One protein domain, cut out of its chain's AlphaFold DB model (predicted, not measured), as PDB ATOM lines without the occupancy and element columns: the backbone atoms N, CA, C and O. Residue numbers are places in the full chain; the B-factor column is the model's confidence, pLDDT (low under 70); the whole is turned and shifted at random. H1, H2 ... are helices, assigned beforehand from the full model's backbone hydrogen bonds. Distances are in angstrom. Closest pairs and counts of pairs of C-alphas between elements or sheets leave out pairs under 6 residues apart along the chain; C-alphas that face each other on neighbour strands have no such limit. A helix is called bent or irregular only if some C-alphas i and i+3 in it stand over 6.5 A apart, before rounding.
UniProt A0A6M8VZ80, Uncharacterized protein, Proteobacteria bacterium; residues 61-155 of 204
ATOM      1  N   GLN A  61     202.612 201.673 131.199       70.88
ATOM      2  CA  GLN A  61     201.607 202.538 131.821       70.88
ATOM      3  C   GLN A  61     200.174 202.058 131.560       70.88
ATOM      4  O   GLN A  61     199.318 202.222 132.427       70.88
ATOM      5  N   THR A  62     199.918 201.361 130.446       78.44
ATOM      6  CA  THR A  62     198.599 200.795 130.126       78.44
ATOM      7  C   THR A  62     198.052 199.914 131.256       78.44
ATOM      8  O   THR A  62     196.873 200.001 131.589       78.44
ATOM      9  N   VAL A  63     198.893 199.095 131.900       78.75
ATOM     10  CA  VAL A  63     198.457 198.198 132.989       78.75
ATOM     11  C   VAL A  63     198.041 198.980 134.237       78.75
ATOM     12  O   VAL A  63     197.047 198.639 134.877       78.75
ATOM     13  N   GLU A  64     198.776 200.037 134.583       83.75
ATOM     14  CA  GLU A  64     198.446 200.895 135.726       83.75
ATOM     15  C   GLU A  64     197.135 201.646 135.479       83.75
ATOM     16  O   GLU A  64     196.247 201.644 136.335       83.75
ATOM     17  N   VAL A  65     196.976 202.212 134.281       84.94
ATOM     18  CA  VAL A  65     195.762 202.921 133.862       84.94
ATOM     19  C   VAL A  65     194.552 201.979 133.862       84.94
ATOM     20  O   VAL A  65     193.504 202.319 134.411       84.94
ATOM     21  N   GLN A  66     194.693 200.751 133.355       84.94
ATOM     22  CA  GLN A  66     193.630 199.740 133.415       84.94
ATOM     23  C   GLN A  66     193.213 199.409 134.849       84.94
ATOM     24  O   GLN A  66     192.018 199.339 135.142       84.94
ATOM     25  N   GLN A  67     194.176 199.223 135.756       85.25
ATOM     26  CA  GLN A  67     193.879 198.944 137.160       85.25
ATOM     27  C   GLN A  67     193.156 200.116 137.828       85.25
ATOM     28  O   GLN A  67     192.215 199.888 138.591       85.25
ATOM     29  N   GLN A  68     193.538 201.357 137.516       88.12
ATOM     30  CA  GLN A  68     192.854 202.552 138.015       88.12
ATOM     31  C   GLN A  68     191.397 202.604 137.547       88.12
ATOM     32  O   GLN A  68     190.500 202.764 138.376       88.12
ATOM     33  N   PHE A  69     191.133 202.391 136.253       89.25
ATOM     34  CA  PHE A  69     189.762 202.362 135.733       89.25
ATOM     35  C   PHE A  69     188.945 201.211 136.314       89.25
ATOM     36  O   PHE A  69     187.770 201.384 136.635       89.25
ATOM     37  N   GLN A  70     189.555 200.045 136.515       87.44
ATOM     38  CA  GLN A  70     188.871 198.904 137.112       87.44
ATOM     39  C   GLN A  70     188.504 199.157 138.582       87.44
ATOM     40  O   GLN A  70     187.407 198.797 139.013       87.44
ATOM     41  N   GLN A  71     189.376 199.829 139.339       87.19
ATOM     42  CA  GLN A  71     189.080 200.267 140.704       87.19
ATOM     43  C   GLN A  71     187.965 201.315 140.725       87.19
ATOM     44  O   GLN A  71     186.998 201.145 141.466       87.19
ATOM     45  N   GLN A  72     188.039 202.347 139.883       86.25
ATOM     46  CA  GLN A  72     186.996 203.372 139.785       86.25
ATOM     47  C   GLN A  72     185.637 202.763 139.426       86.25
ATOM     48  O   GLN A  72     184.637 203.055 140.077       86.25
ATOM     49  N   LEU A  73     185.603 201.841 138.461       86.06
ATOM     50  CA  LEU A  73     184.380 201.153 138.051       86.06
ATOM     51  C   LEU A  73     183.809 200.243 139.149       86.06
ATOM     52  O   LEU A  73     182.602 200.038 139.190       86.06
ATOM     53  N   SER A  74     184.651 199.715 140.044       84.69
ATOM     54  CA  SER A  74     184.193 198.928 141.198       84.69
ATOM     55  C   SER A  74     183.568 199.775 142.311       84.69
ATOM     56  O   SER A  74     182.752 199.268 143.080       84.69
ATOM     57  N   VAL A  75     183.948 201.054 142.395       86.88
ATOM     58  CA  VAL A  75     183.397 202.024 143.354       86.88
ATOM     59  C   VAL A  75     182.132 202.676 142.797       86.88
ATOM     60  O   VAL A  75     181.204 202.967 143.550       86.88
ATOM     61  N   LEU A  76     182.077 202.875 141.479       86.94
ATOM     62  CA  LEU A  76     180.911 203.418 140.801       86.94
ATOM     63  C   LEU A  76     179.737 202.440 140.852       86.94
ATOM     64  O   LEU A  76     179.836 201.265 140.505       86.94
ATOM     65  N   THR A  77     178.583 202.969 141.231       80.62
ATOM     66  CA  THR A  77     177.317 202.240 141.279       80.62
ATOM     67  C   THR A  77     176.239 203.014 140.531       80.62
ATOM     68  O   THR A  77     176.398 204.192 140.201       80.62
ATOM     69  N   ALA A  78     175.094 202.381 140.281       75.75
ATOM     70  CA  ALA A  78     173.955 203.063 139.670       75.75
ATOM     71  C   ALA A  78     173.467 204.284 140.478       75.75
ATOM     72  O   ALA A  78     172.904 205.212 139.895       75.75
ATOM     73  N   GLU A  79     173.742 204.331 141.783       81.44
ATOM     74  CA  GLU A  79     173.383 205.436 142.684       81.44
ATOM     75  C   GLU A  79     174.471 206.516 142.799       81.44
ATOM     76  O   GLU A  79     174.222 207.564 143.394       81.44
ATOM     77  N   SER A  80     175.653 206.303 142.206       84.62
ATOM     78  CA  SER A  80     176.744 207.286 142.193       84.62
ATOM     79  C   SER A  80     176.317 208.623 141.584       84.62
ATOM     80  O   SER A  80     175.429 208.684 140.720       84.62
ATOM     81  N   ALA A  81     176.972 209.699 142.026       87.38
ATOM     82  CA  ALA A  81     176.669 211.049 141.571       87.38
ATOM     83  C   ALA A  81     176.875 211.182 140.053       87.38
ATOM     84  O   ALA A  81     177.726 210.522 139.457       87.38
ATOM     85  N   ALA A  82     176.089 212.052 139.412       84.94
ATOM     86  CA  ALA A  82     176.194 212.278 137.969       84.94
ATOM     87  C   ALA A  82     177.589 212.784 137.558       84.94
ATOM     88  O   ALA A  82     178.081 212.397 136.504       84.94
ATOM     89  N   GLU A  83     178.236 213.583 138.412       86.69
ATOM     90  CA  GLU A  83     179.605 214.072 138.204       86.69
ATOM     91  C   GLU A  83     180.625 212.926 138.187       86.69
ATOM     92  O   GLU A  83     181.416 212.838 137.259       86.69
ATOM     93  N   GLU A  84     180.541 211.968 139.114       87.06
ATOM     94  CA  GLU A  84     181.455 210.811 139.147       87.06
ATOM     95  C   GLU A  84     181.303 209.923 137.902       87.06
ATOM     96  O   GLU A  84     182.276 209.389 137.364       87.06
ATOM     97  N   LYS A  85     180.064 209.780 137.418       87.56
ATOM     98  CA  LYS A  85     179.752 209.064 136.176       87.56
ATOM     99  C   LYS A  85     180.303 209.798 134.957       87.56
ATOM    100  O   LYS A  85     180.847 209.153 134.064       87.56
ATOM    101  N   TYR A  86     180.164 211.122 134.925       90.06
ATOM    102  CA  TYR A  86     180.726 211.966 133.878       90.06
ATOM    103  C   TYR A  86     182.250 211.855 133.848       90.06
ATOM    104  O   TYR A  86     182.813 211.544 132.800       90.06
ATOM    105  N   ASP A  87     182.903 212.033 134.996       90.81
ATOM    106  CA  ASP A  87     184.359 212.033 135.123       90.81
ATOM    107  C   ASP A  87     184.960 210.702 134.678       90.81
ATOM    108  O   ASP A  87     185.953 210.685 133.956       90.81
ATOM    109  N   PHE A  88     184.334 209.578 135.036       91.88
ATOM    110  CA  PHE A  88     184.781 208.263 134.580       91.88
ATOM    111  C   PHE A  88     184.795 208.160 133.053       91.88
ATOM    112  O   PHE A  88     185.816 207.808 132.460       91.88
ATOM    113  N   VAL A  89     183.670 208.481 132.409       89.94
ATOM    114  CA  VAL A  89     183.542 208.342 130.954       89.94
ATOM    115  C   VAL A  89     184.426 209.371 130.235       89.94
ATOM    116  O   VAL A  89     185.066 209.040 129.238       89.94
ATOM    117  N   ALA A  90     184.528 210.594 130.759       89.25
ATOM    118  CA  ALA A  90     185.402 211.635 130.231       89.25
ATOM    119  C   ALA A  90     186.881 211.229 130.289       89.25
ATOM    120  O   ALA A  90     187.583 211.314 129.282       89.25
ATOM    121  N   ASN A  91     187.341 210.722 131.436       90.50
ATOM    122  CA  ASN A  91     188.713 210.254 131.606       90.50
ATOM    123  C   ASN A  91     189.011 209.052 130.707       90.50
ATOM    124  O   ASN A  91     190.094 208.977 130.132       90.50
ATOM    125  N   LEU A  92     188.049 208.144 130.526       90.69
ATOM    126  CA  LEU A  92     188.199 206.998 129.631       90.69
ATOM    127  C   LEU A  92     188.413 207.435 128.172       90.69
ATOM    128  O   LEU A  92     189.299 206.923 127.486       90.69
ATOM    129  N   LEU A  93     187.647 208.423 127.703       87.69
ATOM    130  CA  LEU A  93     187.801 208.968 126.352       87.69
ATOM    131  C   LEU A  93     189.132 209.706 126.160       87.69
ATOM    132  O   LEU A  93     189.646 209.730 125.046       87.69
ATOM    133  N   LEU A  94     189.716 210.257 127.224       88.44
ATOM    134  CA  LEU A  94     191.002 210.960 127.183       88.44
ATOM    135  C   LEU A  94     192.224 210.055 127.400       88.44
ATOM    136  O   LEU A  94     193.338 210.486 127.122       88.44
ATOM    137  N   ALA A  95     192.045 208.831 127.895       86.38
ATOM    138  CA  ALA A  95     193.146 207.957 128.295       86.38
ATOM    139  C   ALA A  95     193.941 207.402 127.097       86.38
ATOM    140  O   ALA A  95     193.623 206.331 126.585       86.38
ATOM    141  N   GLU A  96     194.993 208.110 126.680       81.12
ATOM    142  CA  GLU A  96     195.846 207.765 125.527       81.12
ATOM    143  C   GLU A  96     196.460 206.360 125.600       81.12
ATOM    144  O   GLU A  96     196.633 205.720 124.567       81.12
ATOM    145  N   ASP A  97     196.732 205.866 126.810       82.69
ATOM    146  CA  ASP A  97     197.354 204.558 127.042       82.69
ATOM    147  C   ASP A  97     196.405 203.363 126.864       82.69
ATOM    148  O   ASP A  97     196.860 202.216 126.904       82.69
ATOM    149  N   LEU A  98     195.097 203.605 126.718       80.88
ATOM    150  CA  LEU A  98     194.107 202.560 126.472       80.88
ATOM    151  C   LEU A  98     193.858 202.383 124.980       80.88
ATOM    152  O   LEU A  98     193.552 203.356 124.277       80.88
ATOM    153  N   SER A  99     193.903 201.119 124.554       81.62
ATOM    154  CA  SER A  99     193.483 200.704 123.219       81.62
ATOM    155  C   SER A  99     191.979 200.905 123.027       81.62
ATOM    156  O   SER A  99     191.212 201.020 123.993       81.62
ATOM    157  N   GLU A 100     191.533 200.927 121.778       83.31
ATOM    158  CA  GLU A 100     190.130 201.183 121.437       83.31
ATOM    159  C   GLU A 100     189.222 200.049 121.916       83.31
ATOM    160  O   GLU A 100     188.143 200.279 122.467       83.31
ATOM    161  N   GLU A 101     189.710 198.811 121.800       82.69
ATOM    162  CA  GLU A 101     189.038 197.622 122.321       82.69
ATOM    163  C   GLU A 101     188.898 197.685 123.848       82.69
ATOM    164  O   GLU A 101     187.814 197.449 124.386       82.69
ATOM    165  N   GLN A 102     189.961 198.087 124.554       84.50
ATOM    166  CA  GLN A 102     189.950 198.213 126.012       84.50
ATOM    167  C   GLN A 102     188.992 199.313 126.474       84.50
ATOM    168  O   GLN A 102     188.188 199.090 127.384       84.50
ATOM    169  N   ALA A 103     189.032 200.484 125.836       86.25
ATOM    170  CA  ALA A 103     188.097 201.569 126.110       86.25
ATOM    171  C   ALA A 103     186.643 201.123 125.859       86.25
ATOM    172  O   ALA A 103     185.762 201.362 126.691       86.25
ATOM    173  N   GLY A 104     186.397 200.392 124.768       86.62
ATOM    174  CA  GLY A 104     185.095 199.805 124.466       86.62
ATOM    175  C   GLY A 104     184.616 198.808 125.520       86.62
ATOM    176  O   GLY A 104     183.445 198.829 125.907       86.62
ATOM    177  N   ASP A 105     185.499 197.964 126.042       88.81
ATOM    178  CA  ASP A 105     185.151 196.995 127.080       88.81
ATOM    179  C   ASP A 105     184.861 197.650 128.436       88.81
ATOM    180  O   ASP A 105     183.940 197.220 129.145       88.81
ATOM    181  N   PHE A 106     185.545 198.747 128.773       89.69
ATOM    182  CA  PHE A 106     185.197 199.559 129.939       89.69
ATOM    183  C   PHE A 106     183.843 200.255 129.774       89.69
ATOM    184  O   PHE A 106     183.043 200.217 130.711       89.69
ATOM    185  N   LEU A 107     183.516 200.804 128.596       90.19
ATOM    186  CA  LEU A 107     182.187 201.382 128.346       90.19
ATOM    187  C   LEU A 107     181.071 200.334 128.429       90.19
ATOM    188  O   LEU A 107     180.026 200.594 129.028       90.19
ATOM    189  N   LYS A 108     181.285 199.128 127.887       90.00
ATOM    190  CA  LYS A 108     180.335 198.010 128.031       90.00
ATOM    191  C   LYS A 108     180.156 197.614 129.495       90.00
ATOM    192  O   LYS A 108     179.031 197.366 129.933       90.00
ATOM    193  N   SER A 109     181.252 197.560 130.249       89.31
ATOM    194  CA  SER A 109     181.230 197.236 131.677       89.31
ATOM    195  C   SER A 109     180.466 198.296 132.466       89.31
ATOM    196  O   SER A 109     179.560 197.946 133.217       89.31
ATOM    197  N   PHE A 110     180.735 199.577 132.208       90.25
ATOM    198  CA  PHE A 110     180.032 200.709 132.811       90.25
ATOM    199  C   PHE A 110     178.530 200.665 132.505       90.25
ATOM    200  O   PHE A 110     177.706 200.788 133.411       90.25
ATOM    201  N   LYS A 111     178.163 200.378 131.249       90.31
ATOM    202  CA  LYS A 111     176.764 200.208 130.832       90.31
ATOM    203  C   LYS A 111     176.038 199.115 131.607       90.31
ATOM    204  O   LYS A 111     174.846 199.234 131.880       90.31
ATOM    205  N   LYS A 112     176.751 198.044 131.957       88.75
ATOM    206  CA  LYS A 112     176.203 196.903 132.690       88.75
ATOM    207  C   LYS A 112     176.060 197.169 134.191       88.75
ATOM    208  O   LYS A 112     175.129 196.640 134.791       88.75
ATOM    209  N   THR A 113     176.978 197.921 134.799       85.75
ATOM    210  CA  THR A 113     177.058 198.080 136.263       85.75
ATOM    211  C   THR A 113     176.493 199.402 136.777       85.75
ATOM    212  O   THR A 113     175.876 199.424 137.840       85.75
ATOM    213  N   VAL A 114     176.683 200.492 136.035       88.69
ATOM    214  CA  VAL A 114     176.401 201.864 136.484       88.69
ATOM    215  C   VAL A 114     175.206 202.457 135.745       88.69
ATOM    216  O   VAL A 114     174.319 203.047 136.361       88.69
ATOM    217  N   GLY A 115     175.166 202.315 134.422       85.38
ATOM    218  CA  GLY A 115     174.136 202.914 133.580       85.38
ATOM    219  C   GLY A 115     174.692 203.392 132.246       85.38
ATOM    220  O   GLY A 115     175.835 203.125 131.901       85.38
ATOM    221  N   ASP A 116     173.872 204.083 131.466       87.88
ATOM    222  CA  ASP A 116     174.214 204.407 130.084       87.88
ATOM    223  C   ASP A 116     175.297 205.516 129.967       87.88
ATOM    224  O   ASP A 116     175.092 206.613 130.497       87.88
ATOM    225  N   PRO A 117     176.435 205.270 129.276       86.50
ATOM    226  CA  PRO A 117     177.522 206.246 129.136       86.50
ATOM    227  C   PRO A 117     177.118 207.551 128.437       86.50
ATOM    228  O   PRO A 117     177.589 208.622 128.811       86.50
ATOM    229  N   GLU A 118     176.224 207.480 127.446       87.56
ATOM    230  CA  GLU A 118     175.748 208.667 126.719       87.56
ATOM    231  C   GLU A 118     174.936 209.579 127.637       87.56
ATOM    232  O   GLU A 118     175.052 210.804 127.596       87.56
ATOM    233  N   THR A 119     174.145 208.967 128.521       85.56
ATOM    234  CA  THR A 119     173.392 209.681 129.553       85.56
ATOM    235  C   THR A 119     174.328 210.326 130.580       85.56
ATOM    236  O   THR A 119     174.047 211.429 131.042       85.56
ATOM    237  N   ALA A 120     175.451 209.678 130.911       86.00
ATOM    238  CA  ALA A 120     176.455 210.224 131.825       86.00
ATOM    239  C   ALA A 120     177.199 211.437 131.236       86.00
ATOM    240  O   ALA A 120     177.395 212.428 131.933       86.00
ATOM    241  N   LEU A 121     177.574 211.392 129.953       84.25
ATOM    242  CA  LEU A 121     178.226 212.520 129.275       84.25
ATOM    243  C   LEU A 121     177.251 213.625 128.843       84.25
ATOM    244  O   LEU A 121     177.647 214.783 128.707       84.25
ATOM    245  N   GLY A 122     175.985 213.282 128.598       84.56
ATOM    246  CA  GLY A 122     174.985 214.178 128.013       84.56
ATOM    247  C   GLY A 122     175.099 214.329 126.490       84.56
ATOM    248  O   GLY A 122     174.469 215.214 125.908       84.56
ATOM    249  N   TYR A 123     175.906 213.496 125.831       84.38
ATOM    250  CA  TYR A 123     176.051 213.436 124.377       84.38
ATOM    251  C   TYR A 123     176.349 212.009 123.918       84.38
ATOM    252  O   TYR A 123     176.862 211.186 124.673       84.38
ATOM    253  N   ARG A 124     175.999 211.731 122.659       82.25
ATOM    254  CA  ARG A 124     176.188 210.419 122.043       82.25
ATOM    255  C   ARG A 124     177.676 210.122 121.860       82.25
ATOM    256  O   ARG A 124     178.432 211.009 121.462       82.25
ATOM    257  N   ILE A 125     178.054 208.878 122.127       80.69
ATOM    258  CA  ILE A 125     179.372 208.311 121.835       80.69
ATOM    259  C   ILE A 125     179.172 207.372 120.642       80.69
ATOM    260  O   ILE A 125     178.222 206.590 120.652       80.69
ATOM    261  N   GLY A 126     179.984 207.522 119.598       76.75
ATOM    262  CA  GLY A 126     179.905 206.682 118.402       76.75
ATOM    263  C   GLY A 126     180.829 205.471 118.488       76.75
ATOM    264  O   GLY A 126     181.114 204.974 119.581       76.75
ATOM    265  N   ASP A 127     181.326 205.025 117.336       77.75
ATOM    266  CA  ASP A 127     182.269 203.917 117.258       77.75
ATOM    267  C   ASP A 127     183.646 204.388 117.731       77.75
ATOM    268  O   ASP A 127     184.127 205.466 117.388       77.75
ATOM    269  N   ILE A 128     184.270 203.570 118.568       79.31
ATOM    270  CA  ILE A 128     185.532 203.878 119.242       79.31
ATOM    271  C   ILE A 128     186.722 203.476 118.356       79.31
ATOM    272  O   ILE A 128     187.859 203.729 118.726       79.31
ATOM    273  N   GLY A 129     186.462 202.894 117.180       70.81
ATOM    274  CA  GLY A 129     187.483 202.460 116.221       70.81
ATOM    275  C   GLY A 129     188.393 203.556 115.650       70.81
ATOM    276  O   GLY A 129     189.365 203.211 114.995       70.81
ATOM    277  N   ASP A 130     188.085 204.838 115.892       74.19
ATOM    278  CA  ASP A 130     188.935 205.986 115.529       74.19
ATOM    279  C   ASP A 130     189.228 206.882 116.752       74.19
ATOM    280  O   ASP A 130     189.445 208.099 116.650       74.19
ATOM    281  N   LEU A 131     189.177 206.320 117.965       81.12
ATOM    282  CA  LEU A 131     189.337 207.093 119.197       81.12
ATOM    283  C   LEU A 131     190.738 207.695 119.289       81.12
ATOM    284  O   LEU A 131     190.898 208.817 119.776       81.12
ATOM    285  N   ARG A 132     191.759 206.979 118.814       79.81
ATOM    286  CA  ARG A 132     193.138 207.471 118.839       79.81
ATOM    287  C   ARG A 132     193.331 208.687 117.937       79.81
ATOM    288  O   ARG A 132     193.939 209.667 118.369       79.81
ATOM    289  N   GLU A 133     192.795 208.636 116.722       75.88
ATOM    290  CA  GLU A 133     192.811 209.765 115.788       75.88
ATOM    291  C   GLU A 133     192.028 210.947 116.371       75.88
ATOM    292  O   GLU A 133     192.552 212.056 116.477       75.88
ATOM    293  N   SER A 134     190.840 210.677 116.917       80.81
ATOM    294  CA  SER A 134     190.002 211.684 117.570       80.81
ATOM    295  C   SER A 134     190.713 212.396 118.733       80.81
ATOM    296  O   SER A 134     190.590 213.617 118.873       80.81
ATOM    297  N   ARG A 135     191.472 211.663 119.565       82.06
ATOM    298  CA  ARG A 135     192.294 212.214 120.665       82.06
ATOM    299  C   ARG A 135     193.433 213.086 120.144       82.06
ATOM    300  O   ARG A 135     193.671 214.155 120.699       82.06
ATOM    301  N   ALA A 136     194.114 212.639 119.088       80.31
ATOM    302  CA  ALA A 136     195.222 213.370 118.481       80.31
ATOM    303  C   ALA A 136     194.760 214.694 117.851       80.31
ATOM    304  O   ALA A 136     195.441 215.711 117.981       80.31
ATOM    305  N   GLU A 137     193.589 214.703 117.213       79.62
ATOM    306  CA  GLU A 137     192.998 215.910 116.634       79.62
ATOM    307  C   GLU A 137     192.438 216.870 117.690       79.62
ATOM    308  O   GLU A 137     192.475 218.090 117.512       79.62
ATOM    309  N   ASN A 138     191.912 216.334 118.797       83.31
ATOM    310  CA  ASN A 138     191.185 217.100 119.808       83.31
ATOM    311  C   ASN A 138     191.713 216.855 121.236       83.31
ATOM    312  O   ASN A 138     190.942 216.445 122.115       83.31
ATOM    313  N   PRO A 139     192.996 217.145 121.519       83.12
ATOM    314  CA  PRO A 139     193.602 216.844 122.811       83.12
ATOM    315  C   PRO A 139     192.870 217.566 123.950       83.12
ATOM    316  O   PRO A 139     192.672 218.782 123.923       83.12
ATOM    317  N   GLY A 140     192.436 216.805 124.959       82.88
ATOM    318  CA  GLY A 140     191.742 217.330 126.142       82.88
ATOM    319  C   GLY A 140     190.286 217.765 125.925       82.88
ATOM    320  O   GLY A 140     189.634 218.182 126.881       82.88
ATOM    321  N   ASN A 141     189.738 217.671 124.707       86.81
ATOM    322  CA  ASN A 141     188.368 218.097 124.411       86.81
ATOM    323  C   ASN A 141     187.427 216.897 124.231       86.81
ATOM    324  O   ASN A 141     187.126 216.475 123.115       86.81
ATOM    325  N   VAL A 142     186.895 216.400 125.351       86.38
ATOM    326  CA  VAL A 142     186.001 215.224 125.416       86.38
ATOM    327  C   VAL A 142     184.807 215.342 124.467       86.38
ATOM    328  O   VAL A 142     184.445 214.386 123.784       86.38
ATOM    329  N   ARG A 143     184.206 216.534 124.375       86.12
ATOM    330  CA  ARG A 143     183.035 216.763 123.523       86.12
ATOM    331  C   ARG A 143     183.379 216.641 122.041       86.12
ATOM    332  O   ARG A 143     182.566 216.135 121.275       86.12
ATOM    333  N   ALA A 144     184.542 217.144 121.635       83.62
ATOM    334  CA  ALA A 144     184.992 217.041 120.254       83.62
ATOM    335  C   ALA A 144     185.388 215.602 119.901       83.62
ATOM    336  O   ALA A 144     184.981 215.130 118.847       83.62
ATOM    337  N   ILE A 145     186.049 214.885 120.818       83.88
ATOM    338  CA  ILE A 145     186.382 213.460 120.663       83.88
ATOM    339  C   ILE A 145     185.110 212.622 120.496       83.88
ATOM    340  O   ILE A 145     184.964 211.900 119.516       83.88
ATOM    341  N   ALA A 146     184.134 212.766 121.397       82.81
ATOM    342  CA  ALA A 146     182.877 212.030 121.285       82.81
ATOM    343  C   ALA A 146     182.111 212.393 120.005       82.81
ATOM    344  O   ALA A 146     181.551 211.525 119.343       82.81
ATOM    345  N   LYS A 147     182.128 213.666 119.594       83.56
ATOM    346  CA  LYS A 147     181.525 214.067 118.322       83.56
ATOM    347  C   LYS A 147     182.230 213.421 117.121       83.56
ATOM    348  O   LYS A 147     181.535 212.958 116.225       83.56
ATOM    349  N   ALA A 148     183.561 213.359 117.121       77.94
ATOM    350  CA  ALA A 148     184.343 212.730 116.060       77.94
ATOM    351  C   ALA A 148     184.008 211.235 115.925       77.94
ATOM    352  O   ALA A 148     183.699 210.795 114.826       77.94
ATOM    353  N   THR A 149     183.892 210.500 117.041       76.69
ATOM    354  CA  THR A 149     183.457 209.084 117.017       76.69
ATOM    355  C   THR A 149     182.059 208.889 116.410       76.69
ATOM    356  O   THR A 149     181.790 207.899 115.739       76.69
ATOM    357  N   VAL A 150     181.145 209.848 116.599       77.38
ATOM    358  CA  VAL A 150     179.796 209.811 115.998       77.38
ATOM    359  C   VAL A 150     179.820 210.192 114.519       77.38
ATOM    360  O   VAL A 150     179.048 209.650 113.728       77.38
ATOM    361  N   ASP A 151     180.660 211.151 114.139       68.94
ATOM    362  CA  ASP A 151     180.820 211.546 112.742       68.94
ATOM    363  C   ASP A 151     181.548 210.447 111.936       68.94
ATOM    364  O   ASP A 151     181.200 210.258 110.775       68.94
ATOM    365  N   ALA A 152     182.420 209.640 112.554       63.41
ATOM    366  CA  ALA A 152     182.995 208.424 111.965       63.41
ATOM    367  C   ALA A 152     181.945 207.322 111.707       63.41
ATOM    368  O   ALA A 152     181.978 206.640 110.682       63.41
ATOM    369  N   GLU A 153     180.924 207.193 112.569       58.84
ATOM    370  CA  GLU A 153     179.777 206.309 112.297       58.84
ATOM    371  C   GLU A 153     178.927 206.777 111.107       58.84
ATOM    372  O   GLU A 153     178.143 205.985 110.563       58.84
ATOM    373  N   ARG A 154     179.007 208.058 110.705       55.88
ATOM    374  CA  ARG A 154     178.232 208.539 109.558       55.88
ATOM    375  C   ARG A 154     178.801 207.896 108.301       55.88
ATOM    376  O   ARG A 154     179.937 208.156 107.925       55.88
ATOM    377  N   PRO A 155     178.004 207.070 107.612       50.38
ATOM    378  CA  PRO A 155     178.537 206.155 106.630       50.38
ATOM    379  C   PRO A 155     179.022 206.902 105.383       50.38
ATOM    380  O   PRO A 155     178.247 207.121 104.450       50.38
TER     381      PRO A 155
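Overview. This is residues 61 to 155 of the 204 residues of an uncharacterized protein of Proteobacteria bacterium (UniProt A0A6M8VZ80). Three helices, H1, H2 and H3, run side by side, up and down, in a small bundle whose centres make a triangle, and a crossed pair, H5 and H6, packs on the end of H2, with H5 also on the beginning of H3. The short H4 packs on H2, apart from H1. The printed part has 95 residues, with six named helices in the order H1 to H6 and no named strand; its class is all helix. It is compact, with a radius of gyration of the C-alphas of 12.4 A and spans of 35 by 29 by 20 A.

Arrangement. The bundle, helices side by side, begins with H1, residues 61 to 75, and H2, residues 82 to 94. These two form a helical hairpin and touch at a shallow tilt of 17 degrees, opposite ways, through residues 69 to 73 and 88 to 92 alone; the closest C-alphas, of Gln 72 and Phe 88, are 7.5 A apart. H3, residues 100 to 113, forms a second helical hairpin with H2, which it only just touches, with 3 pairs of C-alphas within 8 A; the closest, of Leu 92 and Ala 103, are 6.5 A apart. H1 and H3 are close but not clearly touching, with the C-alphas of Leu 73 and Phe 110 at 6.8 A. H4, residues 117 to 121, touches H2, the hub, closest at the C-alphas of Tyr 86 and Ala 120, 5.0 A apart. H5, residues 128 to 137, touches residues 100 to 104 of H3 at a steep tilt of 64 degrees, closest at the C-alphas of Glu 100 and Ile 128, 5.8 A. H6, residues 142 to 152, touches H5 at a steep tilt of 53 degrees, opposite ways, closest at the C-alphas of Ser 134 and Ile 145, 5.1 A. H6 also touches residues 90 to 94 of H2, closest at the C-alphas of Ala 90 and Val 142, 6.0 A. H1 is apart from H4, H5 and H6. Each O i to N i+4 pair is within hydrogen-bond range in H1, H2, H3, H4 and H6, and 4 of 6 are in H5.

Along the chain. H1 begins at C-alpha 61 (201.607, 202.538, 131.821) and is 21.6 A long. H2 measures 18.4 A and H3 20.0 A. H5 is irregular, with C-alphas 129 and 132 8.0 A apart. H6 measures 15.4 A and ends at C-alpha 152 (182.995, 208.424, 111.965).

Size, cuts and confidence. The C-alphas farthest apart, of Val 75 and Pro 155, are 37.3 A apart. The printed part has no cut and no long link. Mean pLDDT of the printed part is 83.0; residues 151 to 155 are under 70.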